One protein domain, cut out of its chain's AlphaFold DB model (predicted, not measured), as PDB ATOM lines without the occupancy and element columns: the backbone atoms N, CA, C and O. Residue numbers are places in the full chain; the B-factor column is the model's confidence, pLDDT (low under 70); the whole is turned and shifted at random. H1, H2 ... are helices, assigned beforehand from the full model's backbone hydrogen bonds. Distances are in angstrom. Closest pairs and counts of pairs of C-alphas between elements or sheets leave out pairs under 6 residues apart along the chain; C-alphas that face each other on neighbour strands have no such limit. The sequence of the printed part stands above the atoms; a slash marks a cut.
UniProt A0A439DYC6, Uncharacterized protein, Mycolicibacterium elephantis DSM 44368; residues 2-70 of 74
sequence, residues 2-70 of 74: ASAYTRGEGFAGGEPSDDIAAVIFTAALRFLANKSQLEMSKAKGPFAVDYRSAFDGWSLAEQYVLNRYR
ATOM      1  N   ALA A   2      40.999  29.473 140.465       91.44
ATOM      2  CA  ALA A   2      41.935  28.673 141.273       91.44
ATOM      3  C   ALA A   2      41.455  27.224 141.498       91.44
ATOM      4  O   ALA A   2      42.173  26.297 141.152       91.44
ATOM      5  N   SER A   3      40.205  27.031 141.941       90.69
ATOM      6  CA  SER A   3      39.612  25.692 142.119       90.69
ATOM      7  C   SER A   3      39.628  24.846 140.836       90.69
ATOM      8  O   SER A   3      39.978  23.672 140.868       90.69
ATOM      9  N   ALA A   4      39.343  25.449 139.676       90.19
ATOM     10  CA  ALA A   4      39.428  24.752 138.392       90.19
ATOM     11  C   ALA A   4      40.876  24.365 138.037       90.19
ATOM     12  O   ALA A   4      41.118  23.266 137.542       90.19
ATOM     13  N   TYR A   5      41.843  25.242 138.323       91.31
ATOM     14  CA  TYR A   5      43.267  24.990 138.090       91.31
ATOM     15  C   TYR A   5      43.810  23.846 138.960       91.31
ATOM     16  O   TYR A   5      44.594  23.029 138.475       91.31
ATOM     17  N   THR A   6      43.372  23.753 140.220       93.69
ATOM     18  CA  THR A   6      43.768  22.680 141.150       93.69
ATOM     19  C   THR A   6      42.857  21.450 141.084       93.69
ATOM     20  O   THR A   6      43.116  20.461 141.760       93.69
ATOM     21  N   ARG A   7      41.807  21.465 140.248       91.81
ATOM     22  CA  ARG A   7      40.754  20.430 140.187       91.81
ATOM     23  C   ARG A   7      40.093  20.155 141.547       91.81
ATOM     24  O   ARG A   7      39.741  19.020 141.846       91.81
ATOM     25  N   GLY A   8      39.929  21.197 142.359       91.44
ATOM     26  CA  GLY A   8      39.335  21.111 143.694       91.44
ATOM     27  C   GLY A   8      40.308  20.723 144.810       91.44
ATOM     28  O   GLY A   8      39.941  20.829 145.974       91.44
ATOM     29  N   GLU A   9      41.553  20.355 144.502       92.75
ATOM     30  CA  GLU A   9      42.567  20.109 145.531       92.75
ATOM     31  C   GLU A   9      42.900  21.402 146.283       92.75
ATOM     32  O   GLU A   9      43.047  22.474 145.682       92.75
ATOM     33  N   GLY A  10      43.004  21.293 147.609       91.94
ATOM     34  CA  GLY A  10      43.150  22.441 148.506       91.94
ATOM     35  C   GLY A  10      41.853  23.218 148.759       91.94
ATOM     36  O   GLY A  10      41.919  24.304 149.324       91.94
ATOM     37  N   PHE A  11      40.690  22.682 148.365       94.69
ATOM     38  CA  PHE A  11      39.377  23.234 148.708       94.69
ATOM     39  C   PHE A  11      38.558  22.235 149.535       94.69
ATOM     40  O   PHE A  11      38.448  21.066 149.172       94.69
ATOM     41  N   ALA A  12      37.927  22.699 150.614       94.19
ATOM     42  CA  ALA A  12      37.030  21.904 151.450       94.19
ATOM     43  C   ALA A  12      35.646  22.559 151.487       94.19
ATOM     44  O   ALA A  12      35.490  23.673 151.973       94.19
ATOM     45  N   GLY A  13      34.629  21.900 150.922       91.25
ATOM     46  CA  GLY A  13      33.274  22.469 150.860       91.25
ATOM     47  C   GLY A  13      33.180  23.789 150.078       91.25
ATOM     48  O   GLY A  13      32.265  24.569 150.309       91.25
ATOM     49  N   GLY A  14      34.126  24.046 149.168       89.88
ATOM     50  CA  GLY A  14      34.240  25.311 148.435       89.88
ATOM     51  C   GLY A  14      35.164  26.345 149.089       89.88
ATOM     52  O   GLY A  14      35.522  27.313 148.422       89.88
ATOM     53  N   GLU A  15      35.611  26.110 150.323       94.81
ATOM     54  CA  GLU A  15      36.538  26.991 151.035       94.81
ATOM     55  C   GLU A  15      37.995  26.672 150.655       94.81
ATOM     56  O   GLU A  15      38.392  25.506 150.749       94.81
ATOM     57  N   PRO A  16      38.801  27.647 150.197       96.00
ATOM     58  CA  PRO A  16      40.221  27.442 149.918       96.00
ATOM     59  C   PRO A  16      41.046  27.263 151.201       96.00
ATOM     60  O   PRO A  16      40.758  27.869 152.227       96.00
ATOM     61  N   SER A  17      42.140  26.502 151.125       95.88
ATOM     62  CA  SER A  17      43.189  26.526 152.150       95.88
ATOM     63  C   SER A  17      43.876  27.894 152.218       95.88
ATOM     64  O   SER A  17      43.914  28.617 151.220       95.88
ATOM     65  N   ASP A  18      44.490  28.215 153.359       97.06
ATOM     66  CA  ASP A  18      45.158  29.506 153.603       97.06
ATOM     67  C   ASP A  18      46.133  29.904 152.481       97.06
ATOM     68  O   ASP A  18      46.120  31.043 152.011       97.06
ATOM     69  N   ASP A  19      46.920  28.949 151.979       95.88
ATOM     70  CA  ASP A  19      47.854  29.154 150.868       95.88
ATOM     71  C   ASP A  19      47.135  29.609 149.581       95.88
ATOM     72  O   ASP A  19      47.571  30.540 148.898       95.88
ATOM     73  N   ILE A  20      46.011  28.968 149.238       95.56
ATOM     74  CA  ILE A  20      45.225  29.305 148.044       95.56
ATOM     75  C   ILE A  20      44.464  30.619 148.260       95.56
ATOM     76  O   ILE A  20      44.376  31.435 147.338       95.56
ATOM     77  N   ALA A  21      43.960  30.862 149.471       96.19
ATOM     78  CA  ALA A  21      43.315  32.116 149.842       96.19
ATOM     79  C   ALA A  21      44.286  33.299 149.700       96.19
ATOM     80  O   ALA A  21      43.935  34.313 149.091       96.19
ATOM     81  N   ALA A  22      45.534  33.148 150.153       95.94
ATOM     82  CA  ALA A  22      46.582  34.154 150.000       95.94
ATOM     83  C   ALA A  22      46.898  34.451 148.523       95.94
ATOM     84  O   ALA A  22      47.074  35.615 148.150       95.94
ATOM     85  N   VAL A  23      46.918  33.430 147.659       95.44
ATOM     86  CA  VAL A  23      47.088  33.606 146.205       95.44
ATOM     87  C   VAL A  23      45.932  34.395 145.595       95.44
ATOM     88  O   VAL A  23      46.164  35.342 144.842       95.44
ATOM     89  N   ILE A  24      44.690  34.036 145.928       93.50
ATOM     90  CA  ILE A  24      43.497  34.745 145.444       93.50
ATOM     91  C   ILE A  24      43.532  36.205 145.905       93.50
ATOM     92  O   ILE A  24      43.306  37.114 145.102       93.50
ATOM     93  N   PHE A  25      43.867  36.435 147.174       94.31
ATOM     94  CA  PHE A  25      43.964  37.768 147.752       94.31
ATOM     95  C   PHE A  25      45.065  38.606 147.088       94.31
ATOM     96  O   PHE A  25      44.829  39.752 146.713       94.31
ATOM     97  N   THR A  26      46.242  38.026 146.852       91.62
ATOM     98  CA  THR A  26      47.361  38.707 146.180       91.62
ATOM     99  C   THR A  26      47.018  39.062 144.732       91.62
ATOM    100  O   THR A  26      47.312  40.169 144.278       91.62
ATOM    101  N   ALA A  27      46.328  38.170 144.017       89.81
ATOM    102  CA  ALA A  27      45.854  38.443 142.663       89.81
ATOM    103  C   ALA A  27      44.828  39.588 142.641       89.81
ATOM    104  O   ALA A  27      44.921  40.483 141.797       89.81
ATOM    105  N   ALA A  28      43.900  39.610 143.602       88.31
ATOM    106  CA  ALA A  28      42.947  40.707 143.765       88.31
ATOM    107  C   ALA A  28      43.647  42.033 144.118       88.31
ATOM    108  O   ALA A  28      43.301  43.080 143.568       88.31
ATOM    109  N   LEU A  29      44.671  42.002 144.975       89.06
ATOM    110  CA  LEU A  29      45.481  43.178 145.294       89.06
ATOM    111  C   LEU A  29      46.261  43.696 144.088       89.06
ATOM    112  O   LEU A  29      46.337  44.907 143.909       89.06
ATOM    113  N   ARG A  30      46.808  42.822 143.234       85.00
ATOM    114  CA  ARG A  30      47.454  43.243 141.977       85.00
ATOM    115  C   ARG A  30      46.488  43.997 141.078       85.00
ATOM    116  O   ARG A  30      46.868  45.012 140.500       85.00
ATOM    117  N   PHE A  31      45.254  43.514 140.989       76.75
ATOM    118  CA  PHE A  31      44.207  44.189 140.235       76.75
ATOM    119  C   PHE A  31      43.871  45.556 140.849       76.75
ATOM    120  O   PHE A  31      43.827  46.566 140.153       76.75
ATOM    121  N   LEU A  32      43.724  45.617 142.175       78.75
ATOM    122  CA  LEU A  32      43.448  46.865 142.887       78.75
ATOM    123  C   LEU A  32      44.609  47.871 142.817       78.75
ATOM    124  O   LEU A  32      44.367  49.076 142.774       78.75
ATOM    125  N   ALA A  33      45.857  47.403 142.831       79.00
ATOM    126  CA  ALA A  33      47.049  48.235 142.701       79.00
ATOM    127  C   ALA A  33      47.186  48.783 141.272       79.00
ATOM    128  O   ALA A  33      47.501  49.959 141.090       79.00
ATOM    129  N   ASN A  34      46.856  47.973 140.262       68.94
ATOM    130  CA  ASN A  34      46.811  48.379 138.859       68.94
ATOM    131  C   ASN A  34      45.422  48.906 138.463       68.94
ATOM    132  O   ASN A  34      44.792  48.398 137.538       68.94
ATOM    133  N   LYS A  35      44.953  49.981 139.116       53.34
ATOM    134  CA  LYS A  35      43.629  50.588 138.846       53.34
ATOM    135  C   LYS A  35      43.394  50.998 137.386       53.34
ATOM    136  O   LYS A  35      42.246  51.180 137.000       53.34
ATOM    137  N   SER A  36      44.442  51.138 136.570       55.19
ATOM    138  CA  SER A  36      44.315  51.399 135.131       55.19
ATOM    139  C   SER A  36      43.826  50.193 134.318       55.19
ATOM    140  O   SER A  36      43.550  50.358 133.136       55.19
ATOM    141  N   GLN A  37      43.720  48.999 134.915       49.38
ATOM    142  CA  GLN A  37      43.070  47.832 134.298       49.38
ATOM    143  C   GLN A  37      41.535  47.924 134.300       49.38
ATOM    144  O   GLN A  37      40.876  47.094 133.681       49.38
ATOM    145  N   LEU A  38      40.954  48.923 134.976       51.41
ATOM    146  CA  LEU A  38      39.564  49.326 134.775       51.41
ATOM    147  C   LEU A  38      39.555  50.535 133.843       51.41
ATOM    148  O   LEU A  38      39.866  51.660 134.232       51.41
ATOM    149  N   GLU A  39      39.236  50.266 132.583       50.91
ATOM    150  CA  GLU A  39      39.167  51.253 131.516       50.91
ATOM    151  C   GLU A  39      38.152  52.356 131.838       50.91
ATOM    152  O   GLU A  39      36.944  52.129 131.893       50.91
ATOM    153  N   MET A  40      38.628  53.593 131.973       50.94
ATOM    154  CA  MET A  40      37.793  54.746 131.656       50.94
ATOM    155  C   MET A  40      38.018  55.096 130.191       50.94
ATOM    156  O   MET A  40      39.066  55.634 129.828       50.94
ATOM    157  N   SER A  41      37.020  54.822 129.349       45.81
ATOM    158  CA  SER A  41      37.057  55.221 127.945       45.81
ATOM    159  C   SER A  41      37.167  56.751 127.854       45.81
ATOM    160  O   SER A  41      36.270  57.482 128.283       45.81
ATOM    161  N   LYS A  42      38.269  57.252 127.292       50.47
ATOM    162  CA  LYS A  42      38.374  58.617 126.767       50.47
ATOM    163  C   LYS A  42      38.927  58.529 125.354       50.47
ATOM    164  O   LYS A  42      40.135  58.481 125.153       50.47
ATOM    165  N   ALA A  43      38.030  58.513 124.372       48.09
ATOM    166  CA  ALA A  43      38.406  58.617 122.971       48.09
ATOM    167  C   ALA A  43      38.948  60.030 122.679       48.09
ATOM    168  O   ALA A  43      38.237  61.024 122.833       48.09
ATOM    169  N   LYS A  44      40.209  60.129 122.244       48.59
ATOM    170  CA  LYS A  44      40.760  61.310 121.561       48.59
ATOM    171  C   LYS A  44      41.453  60.859 120.270       48.59
ATOM    172  O   LYS A  44      42.615  60.470 120.292       48.59
ATOM    173  N   GLY A  45      40.754  60.977 119.141       64.25
ATOM    174  CA  GLY A  45      41.352  60.894 117.802       64.25
ATOM    175  C   GLY A  45      41.803  59.489 117.348       64.25
ATOM    176  O   GLY A  45      41.336  58.498 117.899       64.25
ATOM    177  N   PRO A  46      42.681  59.391 116.326       56.12
ATOM    178  CA  PRO A  46      42.924  58.178 115.523       56.12
ATOM    179  C   PRO A  46      43.781  57.100 116.212       56.12
ATOM    180  O   PRO A  46      44.297  56.201 115.552       56.12
ATOM    181  N   PHE A  47      43.961  57.178 117.529       51.41
ATOM    182  CA  PHE A  47      44.747  56.209 118.284       51.41
ATOM    183  C   PHE A  47      43.838  55.071 118.754       51.41
ATOM    184  O   PHE A  47      43.035  55.243 119.669       51.41
ATOM    185  N   ALA A  48      43.964  53.907 118.118       49.75
ATOM    186  CA  ALA A  48      43.387  52.668 118.620       49.75
ATOM    187  C   ALA A  48      44.318  52.092 119.695       49.75
ATOM    188  O   ALA A  48      45.497  51.848 119.435       49.75
ATOM    189  N   VAL A  49      43.793  51.905 120.904       54.00
ATOM    190  CA  VAL A  49      44.469  51.180 121.983       54.00
ATOM    191  C   VAL A  49      43.818  49.808 122.069       54.00
ATOM    192  O   VAL A  49      42.595  49.711 122.095       54.00
ATOM    193  N   ASP A  50      44.643  48.765 122.042       47.31
ATOM    194  CA  ASP A  50      44.206  47.372 122.079       47.31
ATOM    195  C   ASP A  50      44.032  46.924 123.537       47.31
ATOM    196  O   ASP A  50      44.920  47.122 124.374       47.31
ATOM    197  N   TYR A  51      42.871  46.355 123.849       52.78
ATOM    198  CA  TYR A  51      42.411  46.115 125.215       52.78
ATOM    199  C   TYR A  51      42.627  44.646 125.602       52.78
ATOM    200  O   TYR A  51      42.061  43.740 124.989       52.78
ATOM    201  N   ARG A  52      43.449  44.382 126.627       54.72
ATOM    202  CA  ARG A  52      43.643  43.031 127.190       54.72
ATOM    203  C   ARG A  52      42.910  42.904 128.524       54.72
ATOM    204  O   ARG A  52      42.965  43.809 129.348       54.72
ATOM    205  N   SER A  53      42.238  41.764 128.706       58.09
ATOM    206  CA  SER A  53      41.425  41.395 129.875       58.09
ATOM    207  C   SER A  53      42.037  41.808 131.224       58.09
ATOM    208  O   SER A  53      43.221  41.591 131.475       58.09
ATOM    209  N   ALA A  54      41.188  42.316 132.124       61.53
ATOM    210  CA  ALA A  54      41.487  42.666 133.518       61.53
ATOM    211  C   ALA A  54      42.229  41.562 134.303       61.53
ATOM    212  O   ALA A  54      43.060  41.850 135.164       61.53
ATOM    213  N   PHE A  55      41.953  40.295 133.989       72.00
ATOM    214  CA  PHE A  55      42.697  39.147 134.498       72.00
ATOM    215  C   PHE A  55      43.287  38.370 133.319       72.00
ATOM    216  O   PHE A  55      42.558  37.703 132.584       72.00
ATOM    217  N   ASP A  56      44.607  38.471 133.155       78.56
ATOM    218  CA  ASP A  56      45.384  37.794 132.101       78.56
ATOM    219  C   ASP A  56      45.983  36.453 132.582       78.56
ATOM    220  O   ASP A  56      46.567  35.687 131.823       78.56
ATOM    221  N   GLY A  57      45.823  36.140 133.872       86.44
ATOM    222  CA  GLY A  57      46.278  34.888 134.466       86.44
ATOM    223  C   GLY A  57      47.015  35.045 135.792       86.44
ATOM    224  O   GLY A  57      47.157  36.132 136.364       86.44
ATOM    225  N   TRP A  58      47.492  33.902 136.281       90.19
ATOM    226  CA  TRP A  58      48.299  33.798 137.491       90.19
ATOM    227  C   TRP A  58      49.752  34.177 137.208       90.19
ATOM    228  O   TRP A  58      50.365  33.670 136.263       90.19
ATOM    229  N   SER A  59      50.327  35.016 138.063       91.81
ATOM    230  CA  SER A  59      51.761  35.315 138.049       91.81
ATOM    231  C   SER A  59      52.602  34.074 138.385       91.81
ATOM    232  O   SER A  59      52.098  33.099 138.942       91.81
ATOM    233  N   LEU A  60      53.906  34.115 138.091       93.25
ATOM    234  CA  LEU A  60      54.829  33.016 138.402       93.25
ATOM    235  C   LEU A  60      54.802  32.637 139.895       93.25
ATOM    236  O   LEU A  60      54.764  31.457 140.231       93.25
ATOM    237  N   ALA A  61      54.787  33.638 140.780       92.88
ATOM    238  CA  ALA A  61      54.764  33.432 142.226       92.88
ATOM    239  C   ALA A  61      53.458  32.765 142.692       92.88
ATOM    240  O   ALA A  61      53.482  31.817 143.470       92.88
ATOM    241  N   GLU A  62      52.318  33.204 142.161       94.38
ATOM    242  CA  GLU A  62      51.015  32.596 142.453       94.38
ATOM    243  C   GLU A  62      50.925  31.166 141.901       94.38
ATOM    244  O   GLU A  62      50.440  30.262 142.580       94.38
ATOM    245  N   GLN A  63      51.452  30.924 140.696       94.25
ATOM    246  CA  GLN A  63      51.517  29.577 140.126       94.25
ATOM    247  C   GLN A  63      52.418  28.650 140.936       94.25
ATOM    248  O   GLN A  63      52.112  27.467 141.025       94.25
ATOM    249  N   TYR A  64      53.503  29.146 141.533       95.31
ATOM    250  CA  TYR A  64      54.374  28.327 142.378       95.31
ATOM    251  C   TYR A  64      53.594  27.688 143.535       95.31
ATOM    252  O   TYR A  64      53.706  26.485 143.767       95.31
ATOM    253  N   VAL A  65      52.727  28.467 144.187       95.19
ATOM    254  CA  VAL A  65      51.844  27.978 145.254       95.19
ATOM    255  C   VAL A  65      50.759  27.057 144.689       95.19
ATOM    256  O   VAL A  65      50.594  25.935 145.165       95.19
ATOM    257  N   LEU A  66      50.054  27.470 143.630       94.75
ATOM    258  CA  LEU A  66      48.968  26.669 143.043       94.75
ATOM    259  C   LEU A  66      49.447  25.323 142.480       94.75
ATOM    260  O   LEU A  66      48.718  24.335 142.538       94.75
ATOM    261  N   ASN A  67      50.672  25.255 141.957       95.19
ATOM    262  CA  ASN A  67      51.253  24.023 141.423       95.19
ATOM    263  C   ASN A  67      51.459  22.949 142.499       95.19
ATOM    264  O   ASN A  67      51.468  21.769 142.154       95.19
ATOM    265  N   ARG A  68      51.558  23.325 143.780       93.31
ATOM    266  CA  ARG A  68      51.605  22.370 144.899       93.31
ATOM    267  C   ARG A  68      50.309  21.569 145.037       93.31
ATOM    268  O   ARG A  68      50.347  20.415 145.441       93.31
ATOM    269  N   TYR A  69      49.186  22.176 144.666       93.56
ATOM    270  CA  TYR A  69      47.852  21.574 144.700       93.56
ATOM    271  C   TYR A  69      47.415  21.060 143.324       93.56
ATOM    272  O   TYR A  69      46.305  20.570 143.152       93.56
ATOM    273  N   ARG A  70      48.249  21.201 142.291       90.69
ATOM    274  CA  ARG A  70      47.839  20.878 140.927       90.69
ATOM    275  C   ARG A  70      47.884  19.376 140.687       90.69
ATOM    276  O   ARG A  70      48.955  18.777 140.613       90.69
TER     277      ARG A  70
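Overview. This is residues 2 to 70 of the 74 residues of an uncharacterized protein of Mycolicibacterium elephantis DSM 44368 (UniProt A0A439DYC6). A long helix, H2, and a shorter one, H3, lie side by side as a helical hairpin, with the tiny helix H1 packed on H3. The link from H2 to H3 makes a long loop without named elements, whose residues 40 to 50 stick out as an arm, folding back at Gly 45, and make much of the length. The printed part has 69 residues with three named helices, in the order H1, H2, H3, and no named strand; the class is all helix, with under half of the residues, 30 of 69, in named elements. It is only just loose, close to extended, with a radius of gyration of the C-alphas of 16.0 A and spans of 51 by 21 by 17 A.

Arrangement. H2, residues 18 to 33, and H3, residues 60 to 68, touch and form a helical hairpin. They run opposite ways at a shallow tilt of 20 degrees, and their closest C-alphas, those of Val 23 and Glu 62, are 5.5 A apart. H1, residues 2 to 6, touches H3, the closest C-alphas being those of Thr 6 and Leu 66 at 6.8 A. H1 and H2 are close but not clearly touching, with the C-alphas of Ala 2 and Ile 24 closest at 7.5 A. In H1 and H2 every O i to N i+4 pair is within hydrogen-bond range; in H3, 3 of 5 are. Residues 11 to 12 pair briefly with residues 15 to 16, antiparallel.

Along the chain. H2 runs 21.8 A from C-alpha 18 at (45.158, 29.506, 153.603) to C-alpha 33 at (47.049, 48.235, 142.701). H3 measures 12.9 A and ends at C-alpha 68, at (51.605, 22.370, 144.899). H1 measures 6.3 A and begins at C-alpha 2, at (41.935, 28.673, 141.273).

Size, cuts and confidence. The C-alphas farthest apart, those of Ala 12 and Gly 45, are 51.7 A apart. Without residues 40 to 50, which stand free, the body spans 35 by 17 by 16 A. Both links are long, with 11 residues from H1 to H2 and 26 from H2 to H3. The printed part has no cut. Its mean pLDDT is 79.7, and residues 34 to 54 are under 70.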